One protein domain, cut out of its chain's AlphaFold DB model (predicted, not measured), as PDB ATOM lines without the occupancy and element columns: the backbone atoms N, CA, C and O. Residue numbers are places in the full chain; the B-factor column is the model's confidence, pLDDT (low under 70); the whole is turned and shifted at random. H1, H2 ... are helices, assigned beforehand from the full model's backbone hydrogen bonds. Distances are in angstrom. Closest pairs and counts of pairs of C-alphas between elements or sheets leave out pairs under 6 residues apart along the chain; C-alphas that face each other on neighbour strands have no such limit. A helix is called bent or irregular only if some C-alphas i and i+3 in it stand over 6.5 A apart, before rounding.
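Overview. This is residues 383 to 403 and 412 to 495 of the 559 residues of an uncharacterized protein of Candidatus Wolfebacteria bacterium RBG_13_41_7 (UniProt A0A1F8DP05). The long helix H5 runs through the middle of an all-helix domain, with the helices H1 and H2, side by side, packed on one side of it. Four shorter helices make a looser group towards the other end of the longest axis: H3 and H6 are side by side, and H4 and H7 touch no other helix. The printed part has 105 residues with seven named helices, H1 to H7 in order along the chain, and no named strand. It is compact, with a radius of gyration of the C-alphas of 14.0 A, yet only just elongated, spanning 42 by 28 by 19 A.

Arrangement. From the first residues, H1, residues 384 to 394, touches H2, residues 418 to 427, at a shallow tilt of 22 degrees, opposite ways; their closest C-alphas, those of Met 386 and Ala 421, are 5.6 A apart. H1 also touches H5, residues 454 to 471, at a steep tilt of 53 degrees, opposite ways. H5 touches H1 with residues 455 to 460 alone, and the closest C-alphas, those of Ala 390 and Val 456, are 5.6 A apart. H2 touches H5 with 19 pairs of C-alphas within 8 A, at a steep tilt of 44 degrees, the same way; the closest, those of His 423 and Ala 467, are 4.9 A apart. H3, residues 431 to 436, touches H6, residues 473 to 481, the same way at a shallow tilt of 34 degrees, only just short of steep; the closest C-alphas, those of Ala 431 and Gly 475, are 3.9 A apart. H3 and H5 are apart. H4, residues 439 to 443, is close but not clearly touching H5, with the closest C-alphas, those of Phe 443 and Asn 461, 6.1 A apart. H5 is the hub, touching three helices; it touches H6 only at the corner, and only just, with 3 pairs of C-alphas within 8 A, the closest being Ile 468 and Gly 475 at 7.3 A. H7, residues 485 to 493, is close but not clearly touching H4, with the closest C-alphas, those of Phe 443 and Phe 491, 6.7 A apart. In H1, H2, H4 and H5 every O i to N i+4 pair is within hydrogen-bond range. The count is 3 of 5 in H6, 3 of 5 in H7 and 0 of 2 in H3, where 3 of 3 O i to N i+3 pairs are within range.

Along the chain. H1 begins at C-alpha 384, (-36.328, -19.441, 37.505), and is 15.5 A long from first to last C-alpha; H2 is 14.1 A long. H5, the longest helix with 18 residues, runs 25.8 A from C-alpha 454 at (-38.915, -31.304, 50.499) to C-alpha 471. H3 measures 10.4 A, H4 6.0 A, H6 13.8 A and H7 13.6 A. H7 is irregular, with C-alphas 486 and 489 7.1 A apart, and it ends at C-alpha 493, (-24.417, -37.819, 52.843).

Size, cuts and confidence. The two C-alphas farthest apart, those of Asp 403 and Val 486, are 45.3 A apart. Residues 404 to 411, in the link from H1 to H2, are not printed, and C-alphas 403 and 412 are 14.0 A apart across this cut. Of the links that are printed whole, H4 to H5 is short with 10 residues, and the others are tight. The mean pLDDT of the printed part is 76.9; it is under 70 at 25 residues, among them 401 to 403, 412 to 415, 445 to 448 and 484 to 495.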
ATOM      1  N   ASN A 383     -31.868 -21.089  38.945       91.75
ATOM      2  CA  ASN A 383     -32.590 -20.063  38.195       91.75
ATOM      3  C   ASN A 383     -34.110 -20.319  38.196       91.75
ATOM      4  O   ASN A 383     -34.593 -21.352  38.665       91.75
ATOM      5  N   ASP A 384     -34.861 -19.368  37.637       89.44
ATOM      6  CA  ASP A 384     -36.328 -19.441  37.505       89.44
ATOM      7  C   ASP A 384     -36.779 -20.688  36.719       89.44
ATOM      8  O   ASP A 384     -37.766 -21.339  37.061       89.44
ATOM      9  N   GLU A 385     -36.022 -21.077  35.687       87.69
ATOM     10  CA  GLU A 385     -36.335 -22.241  34.852       87.69
ATOM     11  C   GLU A 385     -36.243 -23.550  35.646       87.69
ATOM     12  O   GLU A 385     -37.188 -24.339  35.619       87.69
ATOM     13  N   MET A 386     -35.160 -23.754  36.399       89.81
ATOM     14  CA  MET A 386     -34.954 -24.928  37.250       89.81
ATOM     15  C   MET A 386     -36.045 -25.047  38.314       89.81
ATOM     16  O   MET A 386     -36.624 -26.119  38.467       89.81
ATOM     17  N   LEU A 387     -36.380 -23.948  39.002       89.06
ATOM     18  CA  LEU A 387     -37.449 -23.939  40.004       89.06
ATOM     19  C   LEU A 387     -38.801 -24.315  39.410       89.06
ATOM     20  O   LEU A 387     -39.537 -25.116  39.985       89.06
ATOM     21  N   ARG A 388     -39.143 -23.719  38.265       87.38
ATOM     22  CA  ARG A 388     -40.430 -23.957  37.617       87.38
ATOM     23  C   ARG A 388     -40.551 -25.406  37.163       87.38
ATOM     24  O   ARG A 388     -41.601 -26.004  37.366       87.38
ATOM     25  N   VAL A 389     -39.487 -25.965  36.580       87.25
ATOM     26  CA  VAL A 389     -39.454 -27.365  36.137       87.25
ATOM     27  C   VAL A 389     -39.496 -28.320  37.323       87.25
ATOM     28  O   VAL A 389     -40.290 -29.251  37.293       87.25
ATOM     29  N   ALA A 390     -38.732 -28.065  38.386       86.62
ATOM     30  CA  ALA A 390     -38.733 -28.920  39.571       86.62
ATOM     31  C   ALA A 390     -40.114 -28.962  40.254       86.62
ATOM     32  O   ALA A 390     -40.594 -30.044  40.586       86.62
ATOM     33  N   LYS A 391     -40.788 -27.810  40.385       87.00
ATOM     34  CA  LYS A 391     -42.167 -27.733  40.905       87.00
ATOM     35  C   LYS A 391     -43.176 -28.410  39.977       87.00
ATOM     36  O   LYS A 391     -44.053 -29.127  40.433       87.00
ATOM     37  N   ALA A 392     -43.055 -28.213  38.665       84.00
ATOM     38  CA  ALA A 392     -43.948 -28.865  37.712       84.00
ATOM     39  C   ALA A 392     -43.778 -30.388  37.710       84.00
ATOM     40  O   ALA A 392     -44.767 -31.099  37.601       84.00
ATOM     41  N   GLU A 393     -42.556 -30.892  37.867       80.19
ATOM     42  CA  GLU A 393     -42.289 -32.327  37.958       80.19
ATOM     43  C   GLU A 393     -42.860 -32.941  39.245       80.19
ATOM     44  O   GLU A 393     -43.386 -34.050  39.204       80.19
ATOM     45  N   GLU A 394     -42.797 -32.225  40.374       81.19
ATOM     46  CA  GLU A 394     -43.488 -32.602  41.618       81.19
ATOM     47  C   GLU A 394     -45.015 -32.648  41.424       81.19
ATOM     48  O   GLU A 394     -45.673 -33.592  41.849       81.19
ATOM     49  N   GLU A 395     -45.576 -31.668  40.713       81.44
ATOM     50  CA  GLU A 395     -47.015 -31.568  40.429       81.44
ATOM     51  C   GLU A 395     -47.488 -32.435  39.239       81.44
ATOM     52  O   GLU A 395     -48.665 -32.383  38.872       81.44
ATOM     53  N   GLY A 396     -46.599 -33.195  38.587       75.44
ATOM     54  CA  GLY A 396     -46.917 -34.004  37.399       75.44
ATOM     55  C   GLY A 396     -47.282 -33.198  36.138       75.44
ATOM     56  O   GLY A 396     -47.932 -33.716  35.230       75.44
ATOM     57  N   LYS A 397     -46.894 -31.922  36.061       77.38
ATOM     58  CA  LYS A 397     -47.191 -30.999  34.955       77.38
ATOM     59  C   LYS A 397     -46.074 -30.981  33.910       77.38
ATOM     60  O   LYS A 397     -44.893 -30.880  34.224       77.38
ATOM     61  N   VAL A 398     -46.456 -30.970  32.632       68.38
ATOM     62  CA  VAL A 398     -45.513 -30.853  31.507       68.38
ATOM     63  C   VAL A 398     -45.280 -29.384  31.154       68.38
ATOM     64  O   VAL A 398     -46.225 -28.649  30.864       68.38
ATOM     65  N   ILE A 399     -44.016 -28.952  31.124       71.12
ATOM     66  CA  ILE A 399     -43.633 -27.595  30.717       71.12
ATOM     67  C   ILE A 399     -43.220 -27.569  29.249       71.12
ATOM     68  O   ILE A 399     -42.267 -28.240  28.857       71.12
ATOM     69  N   ARG A 400     -43.884 -26.705  28.470       71.50
ATOM     70  CA  ARG A 400     -43.532 -26.423  27.073       71.50
ATOM     71  C   ARG A 400     -42.740 -25.124  26.920       71.50
ATOM     72  O   ARG A 400     -43.058 -24.109  27.550       71.50
ATOM     73  N   ARG A 401     -41.712 -25.143  26.072       65.19
ATOM     74  CA  ARG A 401     -40.911 -23.980  25.678       65.19
ATOM     75  C   ARG A 401     -41.622 -23.222  24.553       65.19
ATOM     76  O   ARG A 401     -42.067 -23.818  23.575       65.19
ATOM     77  N   LYS A 402     -41.718 -21.900  24.705       62.22
ATOM     78  CA  LYS A 402     -42.180 -20.979  23.660       62.22
ATOM     79  C   LYS A 402     -40.985 -20.213  23.106       62.22
ATOM     80  O   LYS A 402     -40.079 -19.878  23.873       62.22
ATOM     81  N   ASP A 403     -40.963 -19.980  21.803       56.53
ATOM     82  CA  ASP A 403     -39.913 -19.211  21.142       56.53
ATOM     83  C   ASP A 403     -40.034 -17.696  21.414       56.53
ATOM     84  O   ASP A 403     -40.935 -17.222  22.115       56.53
ATOM     85  N   ASP A 412     -40.089 -32.855  20.928       46.44
ATOM     86  CA  ASP A 412     -39.289 -33.114  22.144       46.44
ATOM     87  C   ASP A 412     -38.438 -31.905  22.590       46.44
ATOM     88  O   ASP A 412     -38.134 -31.746  23.771       46.44
ATOM     89  N   GLU A 413     -38.108 -30.991  21.670       51.44
ATOM     90  CA  GLU A 413     -37.442 -29.715  21.965       51.44
ATOM     91  C   GLU A 413     -38.272 -28.753  22.829       51.44
ATOM     92  O   GLU A 413     -37.712 -27.918  23.550       51.44
ATOM     93  N   GLY A 414     -39.599 -28.875  22.775       57.94
ATOM     94  CA  GLY A 414     -40.539 -28.128  23.594       57.94
ATOM     95  C   GLY A 414     -40.552 -28.585  25.050       57.94
ATOM     96  O   GLY A 414     -40.874 -27.773  25.912       57.94
ATOM     97  N   ILE A 415     -40.173 -29.827  25.359       67.00
ATOM     98  CA  ILE A 415     -40.208 -30.366  26.724       67.00
ATOM     99  C   ILE A 415     -38.902 -30.011  27.445       67.00
ATOM    100  O   ILE A 415     -37.812 -30.452  27.081       67.00
ATOM    101  N   ILE A 416     -39.003 -29.196  28.496       72.38
ATOM    102  CA  ILE A 416     -37.851 -28.833  29.332       72.38
ATOM    103  C   ILE A 416     -37.796 -29.786  30.529       72.38
ATOM    104  O   ILE A 416     -38.689 -29.760  31.371       72.38
ATOM    105  N   THR A 417     -36.746 -30.610  30.618       84.56
ATOM    106  CA  THR A 417     -36.487 -31.487  31.775       84.56
ATOM    107  C   THR A 417     -35.592 -30.803  32.806       84.56
ATOM    108  O   THR A 417     -34.767 -29.952  32.451       84.56
ATOM    109  N   LEU A 418     -35.713 -31.191  34.083       86.31
ATOM    110  CA  LEU A 418     -34.915 -30.606  35.168       86.31
ATOM    111  C   LEU A 418     -33.413 -30.779  34.910       86.31
ATOM    112  O   LEU A 418     -32.639 -29.833  35.058       86.31
ATOM    113  N   LYS A 419     -33.020 -31.956  34.413       87.19
ATOM    114  CA  LYS A 419     -31.647 -32.279  34.005       87.19
ATOM    115  C   LYS A 419     -31.097 -31.294  32.969       87.19
ATOM    116  O   LYS A 419     -29.982 -30.799  33.118       87.19
ATOM    117  N   LYS A 420     -31.878 -30.980  31.925       87.56
ATOM    118  CA  LYS A 420     -31.465 -30.056  30.854       87.56
ATOM    119  C   LYS A 420     -31.340 -28.623  31.371       87.56
ATOM    120  O   LYS A 420     -30.304 -28.001  31.159       87.56
ATOM    121  N   ALA A 421     -32.351 -28.136  32.095       87.94
ATOM    122  CA  ALA A 421     -32.342 -26.789  32.670       87.94
ATOM    123  C   ALA A 421     -31.151 -26.583  33.622       87.94
ATOM    124  O   ALA A 421     -30.460 -25.566  33.559       87.94
ATOM    125  N   THR A 422     -30.870 -27.586  34.454       89.31
ATOM    126  CA  THR A 422     -29.759 -27.550  35.409       89.31
ATOM    127  C   THR A 422     -28.404 -27.598  34.705       89.31
ATOM    128  O   THR A 422     -27.512 -26.812  35.024       89.31
ATOM    129  N   HIS A 423     -28.250 -28.458  33.694       88.19
ATOM    130  CA  HIS A 423     -27.035 -28.502  32.882       88.19
ATOM    131  C   HIS A 423     -26.764 -27.163  32.177       88.19
ATOM    132  O   HIS A 423     -25.655 -26.633  32.278       88.19
ATOM    133  N   ASP A 424     -27.771 -26.579  31.521       89.44
ATOM    134  CA  ASP A 424     -27.645 -25.300  30.809       89.44
ATOM    135  C   ASP A 424     -27.266 -24.148  31.756       89.44
ATOM    136  O   ASP A 424     -26.448 -23.292  31.404       89.44
ATOM    137  N   PHE A 425     -27.798 -24.150  32.982       91.00
ATOM    138  CA  PHE A 425     -27.459 -23.171  34.011       91.00
ATOM    139  C   PHE A 425     -25.987 -23.266  34.446       91.00
ATOM    140  O   PHE A 425     -25.250 -22.275  34.369       91.00
ATOM    141  N   TYR A 426     -25.528 -24.456  34.849       89.56
ATOM    142  CA  TYR A 426     -24.159 -24.655  35.342       89.56
ATOM    143  C   TYR A 426     -23.100 -24.599  34.239       89.56
ATOM    144  O   TYR A 426     -21.962 -24.219  34.509       89.56
ATOM    145  N   LYS A 427     -23.452 -24.860  32.979       89.00
ATOM    146  CA  LYS A 427     -22.555 -24.660  31.828       89.00
ATOM    147  C   LYS A 427     -22.038 -23.220  31.710       89.00
ATOM    148  O   LYS A 427     -20.947 -22.999  31.190       89.00
ATOM    149  N   GLY A 428     -22.784 -22.237  32.219       85.81
ATOM    150  CA  GLY A 428     -22.363 -20.834  32.283       85.81
ATOM    151  C   GLY A 428     -21.439 -20.484  33.460       85.81
ATOM    152  O   GLY A 428     -21.062 -19.313  33.609       85.81
ATOM    153  N   PHE A 429     -21.101 -21.440  34.331       88.56
ATOM    154  CA  PHE A 429     -20.273 -21.195  35.509       88.56
ATOM    155  C   PHE A 429     -18.774 -21.249  35.180       88.56
ATOM    156  O   PHE A 429     -18.315 -21.891  34.243       88.56
ATOM    157  N   ARG A 430     -17.998 -20.545  36.000       88.06
ATOM    158  CA  ARG A 430     -16.542 -20.654  36.116       88.06
ATOM    159  C   ARG A 430     -16.256 -21.016  37.564       88.06
ATOM    160  O   ARG A 430     -17.069 -20.674  38.426       88.06
ATOM    161  N   ALA A 431     -15.097 -21.603  37.854       81.44
ATOM    162  CA  ALA A 431     -14.728 -21.971  39.221       81.44
ATOM    163  C   ALA A 431     -14.937 -20.807  40.218       81.44
ATOM    164  O   ALA A 431     -15.544 -20.993  41.268       81.44
ATOM    165  N   ALA A 432     -14.544 -19.580  39.858       84.81
ATOM    166  CA  ALA A 432     -14.695 -18.400  40.713       84.81
ATOM    167  C   ALA A 432     -16.151 -18.049  41.090       84.81
ATOM    168  O   ALA A 432     -16.370 -17.447  42.139       84.81
ATOM    169  N   HIS A 433     -17.151 -18.422  40.281       87.62
ATOM    170  CA  HIS A 433     -18.558 -18.117  40.576       87.62
ATOM    171  C   HIS A 433     -19.088 -18.891  41.793       87.62
ATOM    172  O   HIS A 433     -19.996 -18.411  42.468       87.62
ATOM    173  N   PHE A 434     -18.487 -20.035  42.129       84.62
ATOM    174  CA  PHE A 434     -18.850 -20.799  43.325       84.62
ATOM    175  C   PHE A 434     -18.435 -20.103  44.630       84.62
ATOM    176  O   PHE A 434     -18.988 -20.406  45.677       84.62
ATOM    177  N   ASN A 435     -17.533 -19.113  44.584       84.06
ATOM    178  CA  ASN A 435     -17.141 -18.345  45.773       84.06
ATOM    179  C   ASN A 435     -18.219 -17.373  46.257       84.06
ATOM    180  O   ASN A 435     -18.161 -16.917  47.396       84.06
ATOM    181  N   THR A 436     -19.169 -17.018  45.394       82.19
ATOM    182  CA  THR A 436     -20.313 -16.157  45.729       82.19
ATOM    183  C   THR A 436     -21.589 -16.949  45.989       82.19
ATOM    184  O   THR A 436     -22.607 -16.352  46.322       82.19
ATOM    185  N   MET A 437     -21.541 -18.269  45.811       86.50
ATOM    186  CA  MET A 437     -22.663 -19.165  46.052       86.50
ATOM    187  C   MET A 437     -22.761 -19.502  47.541       86.50
ATOM    188  O   MET A 437     -21.748 -19.719  48.203       86.50
ATOM    189  N   GLN A 438     -23.985 -19.546  48.053       86.56
ATOM    190  CA  GLN A 438     -24.316 -20.032  49.394       86.56
ATOM    191  C   GLN A 438     -24.417 -21.554  49.343       86.56
ATOM    192  O   GLN A 438     -25.498 -22.137  49.288       86.56
ATOM    193  N   VAL A 439     -23.249 -22.180  49.196       80.88
ATOM    194  CA  VAL A 439     -23.118 -23.617  48.938       80.88
ATOM    195  C   VAL A 439     -23.660 -24.432  50.111       80.88
ATOM    196  O   VAL A 439     -24.380 -25.400  49.879       80.88
ATOM    197  N   ASP A 440     -23.356 -24.001  51.338       78.19
ATOM    198  CA  ASP A 440     -23.862 -24.594  52.578       78.19
ATOM    199  C   ASP A 440     -25.389 -24.658  52.596       78.19
ATOM    200  O   ASP A 440     -25.971 -25.710  52.841       78.19
ATOM    201  N   GLU A 441     -26.038 -23.535  52.307       83.06
ATOM    202  CA  GLU A 441     -27.487 -23.395  52.411       83.06
ATOM    203  C   GLU A 441     -28.216 -24.046  51.222       83.06
ATOM    204  O   GLU A 441     -29.341 -24.521  51.354       83.06
ATOM    205  N   PHE A 442     -27.588 -24.112  50.044       84.81
ATOM    206  CA  PHE A 442     -28.174 -24.797  48.891       84.81
ATOM    207  C   PHE A 442     -28.110 -26.326  49.038       84.81
ATOM    208  O   PHE A 442     -29.135 -27.002  48.918       84.81
ATOM    209  N   PHE A 443     -26.933 -26.884  49.344       79.31
ATOM    210  CA  PHE A 443     -26.747 -28.337  49.457       79.31
ATOM    211  C   PHE A 443     -27.102 -28.918  50.838       79.31
ATOM    212  O   PHE A 443     -27.159 -30.141  50.976       79.31
ATOM    213  N   GLY A 444     -27.372 -28.075  51.838       73.94
ATOM    214  CA  GLY A 444     -27.700 -28.479  53.206       73.94
ATOM    215  C   GLY A 444     -28.972 -29.325  53.345       73.94
ATOM    216  O   GLY A 444     -29.817 -29.412  52.446       73.94
ATOM    217  N   LYS A 445     -29.138 -29.972  54.505       65.50
ATOM    218  CA  LYS A 445     -30.280 -30.861  54.808       65.50
ATOM    219  C   LYS A 445     -31.551 -30.128  55.255       65.50
ATOM    220  O   LYS A 445     -32.625 -30.713  55.161       65.50
ATOM    221  N   LYS A 446     -31.475 -28.885  55.747       68.50
ATOM    222  CA  LYS A 446     -32.635 -28.237  56.388       68.50
ATOM    223  C   LYS A 446     -33.639 -27.718  55.361       68.50
ATOM    224  O   LYS A 446     -33.296 -26.971  54.444       68.50
ATOM    225  N   ASP A 447     -34.898 -28.095  55.536       65.50
ATOM    226  CA  ASP A 447     -35.998 -27.556  54.741       65.50
ATOM    227  C   ASP A 447     -36.191 -26.058  55.002       65.50
ATOM    228  O   ASP A 447     -36.096 -25.583  56.134       65.50
ATOM    229  N   GLY A 448     -36.494 -25.309  53.943       67.25
ATOM    230  CA  GLY A 448     -36.704 -23.864  53.990       67.25
ATOM    231  C   GLY A 448     -35.454 -23.026  53.717       67.25
ATOM    232  O   GLY A 448     -35.587 -21.817  53.527       67.25
ATOM    233  N   GLU A 449     -34.266 -23.630  53.625       71.62
ATOM    234  CA  GLU A 449     -33.055 -22.931  53.180       71.62
ATOM    235  C   GLU A 449     -33.251 -22.392  51.754       71.62
ATOM    236  O   GLU A 449     -33.679 -23.113  50.847       71.62
ATOM    237  N   LEU A 450     -33.008 -21.090  51.565       81.19
ATOM    238  CA  LEU A 450     -33.232 -20.368  50.302       81.19
ATOM    239  C   LEU A 450     -34.665 -20.493  49.736       81.19
ATOM    240  O   LEU A 450     -34.895 -20.200  48.563       81.19
ATOM    241  N   GLY A 451     -35.643 -20.883  50.562       79.50
ATOM    242  CA  GLY A 451     -37.035 -21.089  50.147       79.50
ATOM    243  C   GLY A 451     -37.324 -22.437  49.475       79.50
ATOM    244  O   GLY A 451     -38.441 -22.653  49.005       79.50
ATOM    245  N   LEU A 452     -36.358 -23.359  49.438       83.56
ATOM    246  CA  LEU A 452     -36.544 -24.712  48.907       83.56
ATOM    247  C   LEU A 452     -37.072 -25.653  49.999       83.56
ATOM    248  O   LEU A 452     -36.614 -25.602  51.140       83.56
ATOM    249  N   LYS A 453     -38.021 -26.534  49.665       83.25
ATOM    250  CA  LYS A 453     -38.623 -27.492  50.611       83.25
ATOM    251  C   LYS A 453     -38.721 -28.887  49.995       83.25
ATOM    252  O   LYS A 453     -38.992 -28.992  48.798       83.25
ATOM    253  N   GLY A 454     -38.548 -29.924  50.816       83.50
ATOM    254  CA  GLY A 454     -38.915 -31.304  50.499       83.50
ATOM    255  C   GLY A 454     -38.282 -31.849  49.216       83.50
ATOM    256  O   GLY A 454     -37.087 -31.668  48.957       83.50
ATOM    257  N   ASP A 455     -39.100 -32.508  48.394       81.62
ATOM    258  CA  ASP A 455     -38.656 -33.234  47.199       81.62
ATOM    259  C   ASP A 455     -38.059 -32.324  46.118       81.62
ATOM    260  O   ASP A 455     -37.093 -32.709  45.451       81.62
ATOM    261  N   VAL A 456     -38.563 -31.092  45.979       83.06
ATOM    262  CA  VAL A 456     -38.021 -30.094  45.039       83.06
ATOM    263  C   VAL A 456     -36.556 -29.808  45.347       83.06
ATOM    264  O   VAL A 456     -35.731 -29.803  44.434       83.06
ATOM    265  N   LYS A 457     -36.218 -29.607  46.628       84.50
ATOM    266  CA  LYS A 457     -34.837 -29.354  47.063       84.50
ATOM    267  C   LYS A 457     -33.944 -30.542  46.723       84.50
ATOM    268  O   LYS A 457     -32.885 -30.371  46.126       84.50
ATOM    269  N   LYS A 458     -34.393 -31.750  47.070       81.81
ATOM    270  CA  LYS A 458     -33.634 -32.984  46.851       81.81
ATOM    271  C   LYS A 458     -33.312 -33.195  45.369       81.81
ATOM    272  O   LYS A 458     -32.140 -33.317  45.019       81.81
ATOM    273  N   LYS A 459     -34.323 -33.139  44.495       82.69
ATOM    274  CA  LYS A 459     -34.145 -33.292  43.040       82.69
ATOM    275  C   LYS A 459     -33.211 -32.231  42.456       82.69
ATOM    276  O   LYS A 459     -32.349 -32.536  41.634       82.69
ATOM    277  N   LEU A 460     -33.368 -30.983  42.894       85.31
ATOM    278  CA  LEU A 460     -32.550 -29.866  42.432       85.31
ATOM    279  C   LEU A 460     -31.080 -30.033  42.835       85.31
ATOM    280  O   LEU A 460     -30.196 -29.826  42.006       85.31
ATOM    281  N   ASN A 461     -30.822 -30.453  44.074       85.25
ATOM    282  CA  ASN A 461     -29.474 -30.695  44.582       85.25
ATOM    283  C   ASN A 461     -28.796 -31.866  43.860       85.25
ATOM    284  O   ASN A 461     -27.624 -31.760  43.491       85.25
ATOM    285  N   GLU A 462     -29.525 -32.958  43.616       80.31
ATOM    286  CA  GLU A 462     -29.032 -34.119  42.866       80.31
ATOM    287  C   GLU A 462     -28.644 -33.757  41.425       80.31
ATOM    288  O   GLU A 462     -27.548 -34.092  40.968       80.31
ATOM    289  N   GLU A 463     -29.501 -33.039  40.697       84.25
ATOM    290  CA  GLU A 463     -29.199 -32.639  39.318       84.25
ATOM    291  C   GLU A 463     -28.122 -31.546  39.253       84.25
ATOM    292  O   GLU A 463     -27.280 -31.566  38.351       84.25
ATOM    293  N   ALA A 464     -28.076 -30.633  40.229       85.31
ATOM    294  CA  ALA A 464     -27.023 -29.623  40.333       85.31
ATOM    295  C   ALA A 464     -25.654 -30.272  40.545       85.31
ATOM    296  O   ALA A 464     -24.694 -29.929  39.854       85.31
ATOM    297  N   ALA A 465     -25.571 -31.262  41.433       79.31
ATOM    298  CA  ALA A 465     -24.360 -32.032  41.672       79.31
ATOM    299  C   ALA A 465     -23.817 -32.681  40.386       79.31
ATOM    300  O   ALA A 465     -22.650 -32.488  40.027       79.31
ATOM    301  N   LYS A 466     -24.683 -33.375  39.638       79.69
ATOM    302  CA  LYS A 466     -24.334 -33.988  38.342       79.69
ATOM    303  C   LYS A 466     -23.911 -32.939  37.308       79.69
ATOM    304  O   LYS A 466     -22.947 -33.137  36.559       79.69
ATOM    305  N   ALA A 467     -24.608 -31.805  37.255       84.12
ATOM    306  CA  ALA A 467     -24.307 -30.730  36.317       84.12
ATOM    307  C   ALA A 467     -22.958 -30.056  36.612       84.12
ATOM    308  O   ALA A 467     -22.216 -29.761  35.674       84.12
ATOM    309  N   ILE A 468     -22.596 -29.867  37.883       82.56
ATOM    310  CA  ILE A 468     -21.291 -29.320  38.284       82.56
ATOM    311  C   ILE A 468     -20.168 -30.294  37.906       82.56
ATOM    312  O   ILE A 468     -19.201 -29.873  37.268       82.56
ATOM    313  N   LEU A 469     -20.323 -31.589  38.211       74.50
ATOM    314  CA  LEU A 469     -19.357 -32.643  37.856       74.50
ATOM    315  C   LEU A 469     -19.075 -32.697  36.347       74.50
ATOM    316  O   LEU A 469     -17.933 -32.875  35.923       74.50
ATOM    317  N   THR A 470     -20.114 -32.528  35.529       77.69
ATOM    318  CA  THR A 470     -20.006 -32.588  34.063       77.69
ATOM    319  C   THR A 470     -19.518 -31.285  33.436       77.69
ATOM    320  O   THR A 470     -18.725 -31.314  32.491       77.69
ATOM    321  N   SER A 471     -19.996 -30.145  33.934       79.94
ATOM    322  CA  SER A 471     -19.863 -28.859  33.244       79.94
ATOM    323  C   SER A 471     -18.718 -28.011  33.784       79.94
ATOM    324  O   SER A 471     -18.039 -27.356  32.994       79.94
ATOM    325  N   VAL A 472     -18.481 -28.016  35.103       82.19
ATOM    326  CA  VAL A 472     -17.470 -27.167  35.764       82.19
ATOM    327  C   VAL A 472     -16.761 -27.934  36.893       82.19
ATOM    328  O   VAL A 472     -16.873 -27.564  38.063       82.19
ATOM    329  N   PRO A 473     -15.993 -28.991  36.563       72.56
ATOM    330  CA  PRO A 473     -15.342 -29.842  37.563       72.56
ATOM    331  C   PRO A 473     -14.324 -29.084  38.430       72.56
ATOM    332  O   PRO A 473     -14.223 -29.337  39.624       72.56
ATOM    333  N   GLU A 474     -13.641 -28.081  37.875       72.88
ATOM    334  CA  GLU A 474     -12.720 -27.202  38.618       72.88
ATOM    335  C   GLU A 474     -13.420 -26.398  39.731       72.88
ATOM    336  O   GLU A 474     -12.787 -25.932  40.680       72.88
ATOM    337  N   GLY A 475     -14.741 -26.218  39.627       72.94
ATOM    338  CA  GLY A 475     -15.554 -25.543  40.633       72.94
ATOM    339  C   GLY A 475     -15.764 -26.362  41.903       72.94
ATOM    340  O   GLY A 475     -16.042 -25.775  42.947       72.94
ATOM    341  N   LEU A 476     -15.571 -27.685  41.853       71.25
ATOM    342  CA  LEU A 476     -15.805 -28.592  42.983       71.25
ATOM    343  C   LEU A 476     -14.923 -28.264  44.185       71.25
ATOM    344  O   LEU A 476     -15.399 -28.285  45.315       71.25
ATOM    345  N   GLY A 477     -13.670 -27.862  43.953       67.38
ATOM    346  CA  GLY A 477     -12.791 -27.411  45.033       67.38
ATOM    347  C   GLY A 477     -13.308 -26.149  45.735       67.38
ATOM    348  O   GLY A 477     -13.093 -25.976  46.929       67.38
ATOM    349  N   ASN A 478     -14.016 -25.265  45.025       74.56
ATOM    350  CA  ASN A 478     -14.635 -24.078  45.625       74.56
ATOM    351  C   ASN A 478     -15.947 -24.411  46.324       74.56
ATOM    352  O   ASN A 478     -16.209 -23.856  47.383       74.56
ATOM    353  N   VAL A 479     -16.746 -25.321  45.763       74.88
ATOM    354  CA  VAL A 479     -17.929 -25.876  46.436       74.88
ATOM    355  C   VAL A 479     -17.506 -26.460  47.781       74.88
ATOM    356  O   VAL A 479     -17.984 -26.006  48.810       74.88
ATOM    357  N   TYR A 480     -16.516 -27.353  47.781       71.44
ATOM    358  CA  TYR A 480     -16.017 -27.988  48.996       71.44
ATOM    359  C   TYR A 480     -15.448 -26.976  49.996       71.44
ATOM    360  O   TYR A 480     -15.851 -26.952  51.150       71.44
ATOM    361  N   ARG A 481     -14.571 -26.061  49.563       71.69
ATOM    362  CA  ARG A 481     -13.990 -25.047  50.464       71.69
ATOM    363  C   ARG A 481     -15.011 -24.115  51.113       71.69
ATOM    364  O   ARG A 481     -14.729 -23.584  52.181       71.69
ATOM    365  N   ASN A 482     -16.138 -23.868  50.451       73.00
ATOM    366  CA  ASN A 482     -17.176 -22.971  50.952       73.00
ATOM    367  C   ASN A 482     -18.257 -23.699  51.761       73.00
ATOM    368  O   ASN A 482     -19.206 -23.042  52.177       73.00
ATOM    369  N   ILE A 483     -18.114 -25.008  51.985       73.06
ATOM    370  CA  ILE A 483     -18.943 -25.747  52.932       73.06
ATOM    371  C   ILE A 483     -18.314 -25.629  54.321       73.06
ATOM    372  O   ILE A 483     -17.126 -25.910  54.511       73.06
ATOM    373  N   LYS A 484     -19.093 -25.201  55.313       68.44
ATOM    374  CA  LYS A 484     -18.673 -25.181  56.719       68.44
ATOM    375  C   LYS A 484     -18.313 -26.599  57.152       68.44
ATOM    376  O   LYS A 484     -19.058 -27.537  56.897       68.44
ATOM    377  N   ALA A 485     -17.215 -26.747  57.895       60.25
ATOM    378  CA  ALA A 485     -16.737 -28.045  58.385       60.25
ATOM    379  C   ALA A 485     -17.815 -28.859  59.132       60.25
ATOM    380  O   ALA A 485     -17.855 -30.074  59.009       60.25
ATOM    381  N   VAL A 486     -18.728 -28.185  59.841       54.00
ATOM    382  CA  VAL A 486     -19.859 -28.809  60.559       54.00
ATOM    383  C   VAL A 486     -20.896 -29.431  59.609       54.00
ATOM    384  O   VAL A 486     -21.577 -30.375  59.981       54.00
ATOM    385  N   ASN A 487     -20.981 -28.942  58.372       60.28
ATOM    386  CA  ASN A 487     -21.899 -29.425  57.342       60.28
ATOM    387  C   ASN A 487     -21.216 -30.393  56.356       60.28
ATOM    388  O   ASN A 487     -21.858 -30.854  55.415       60.28
ATOM    389  N   MET A 488     -19.922 -30.694  56.521       59.12
ATOM    390  CA  MET A 488     -19.184 -31.563  55.593       59.12
ATOM    391  C   MET A 488     -19.681 -33.004  55.625       59.12
ATOM    392  O   MET A 488     -19.877 -33.604  54.568       59.12
ATOM    393  N   ASP A 489     -19.937 -33.537  56.818       59.00
ATOM    394  CA  ASP A 489     -20.534 -34.865  56.983       59.00
ATOM    395  C   ASP A 489     -21.950 -34.894  56.382       59.00
ATOM    396  O   ASP A 489     -22.343 -35.845  55.707       59.00
ATOM    397  N   GLU A 490     -22.693 -33.790  56.524       56.69
ATOM    398  CA  GLU A 490     -24.027 -33.632  55.939       56.69
ATOM    399  C   GLU A 490     -24.002 -33.551  54.405       56.69
ATOM    400  O   GLU A 490     -24.910 -34.079  53.760       56.69
ATOM    401  N   PHE A 491     -22.974 -32.932  53.817       56.50
ATOM    402  CA  PHE A 491     -22.774 -32.815  52.370       56.50
ATOM    403  C   PHE A 491     -22.332 -34.135  51.728       56.50
ATOM    404  O   PHE A 491     -22.819 -34.494  50.653       56.50
ATOM    405  N   HIS A 492     -21.443 -34.882  52.389       58.22
ATOM    406  CA  HIS A 492     -21.035 -36.219  51.944       58.22
ATOM    407  C   HIS A 492     -22.224 -37.186  51.876       58.22
ATOM    408  O   HIS A 492     -22.325 -37.977  50.937       58.22
ATOM    409  N   ASP A 493     -23.171 -37.049  52.804       54.22
ATOM    410  CA  ASP A 493     -24.417 -37.819  52.843       54.22
ATOM    411  C   ASP A 493     -25.464 -37.415  51.790       54.22
ATOM    412  O   ASP A 493     -26.347 -38.221  51.472       54.22
ATOM    413  N   ASN A 494     -25.412 -36.186  51.268       51.72
ATOM    414  CA  ASN A 494     -26.462 -35.593  50.435       51.72
ATOM    415  C   ASN A 494     -25.927 -35.063  49.093       51.72
ATOM    416  O   ASN A 494     -25.904 -33.868  48.832       51.72
ATOM    417  N   ASN A 495     -25.675 -35.977  48.156       56.66
ATOM    418  CA  ASN A 495     -25.960 -35.803  46.715       56.66
ATOM    419  C   ASN A 495     -24.770 -35.731  45.745       56.66
ATOM    420  O   ASN A 495     -24.940 -36.206  44.626       56.66
TER     421      ASN A 495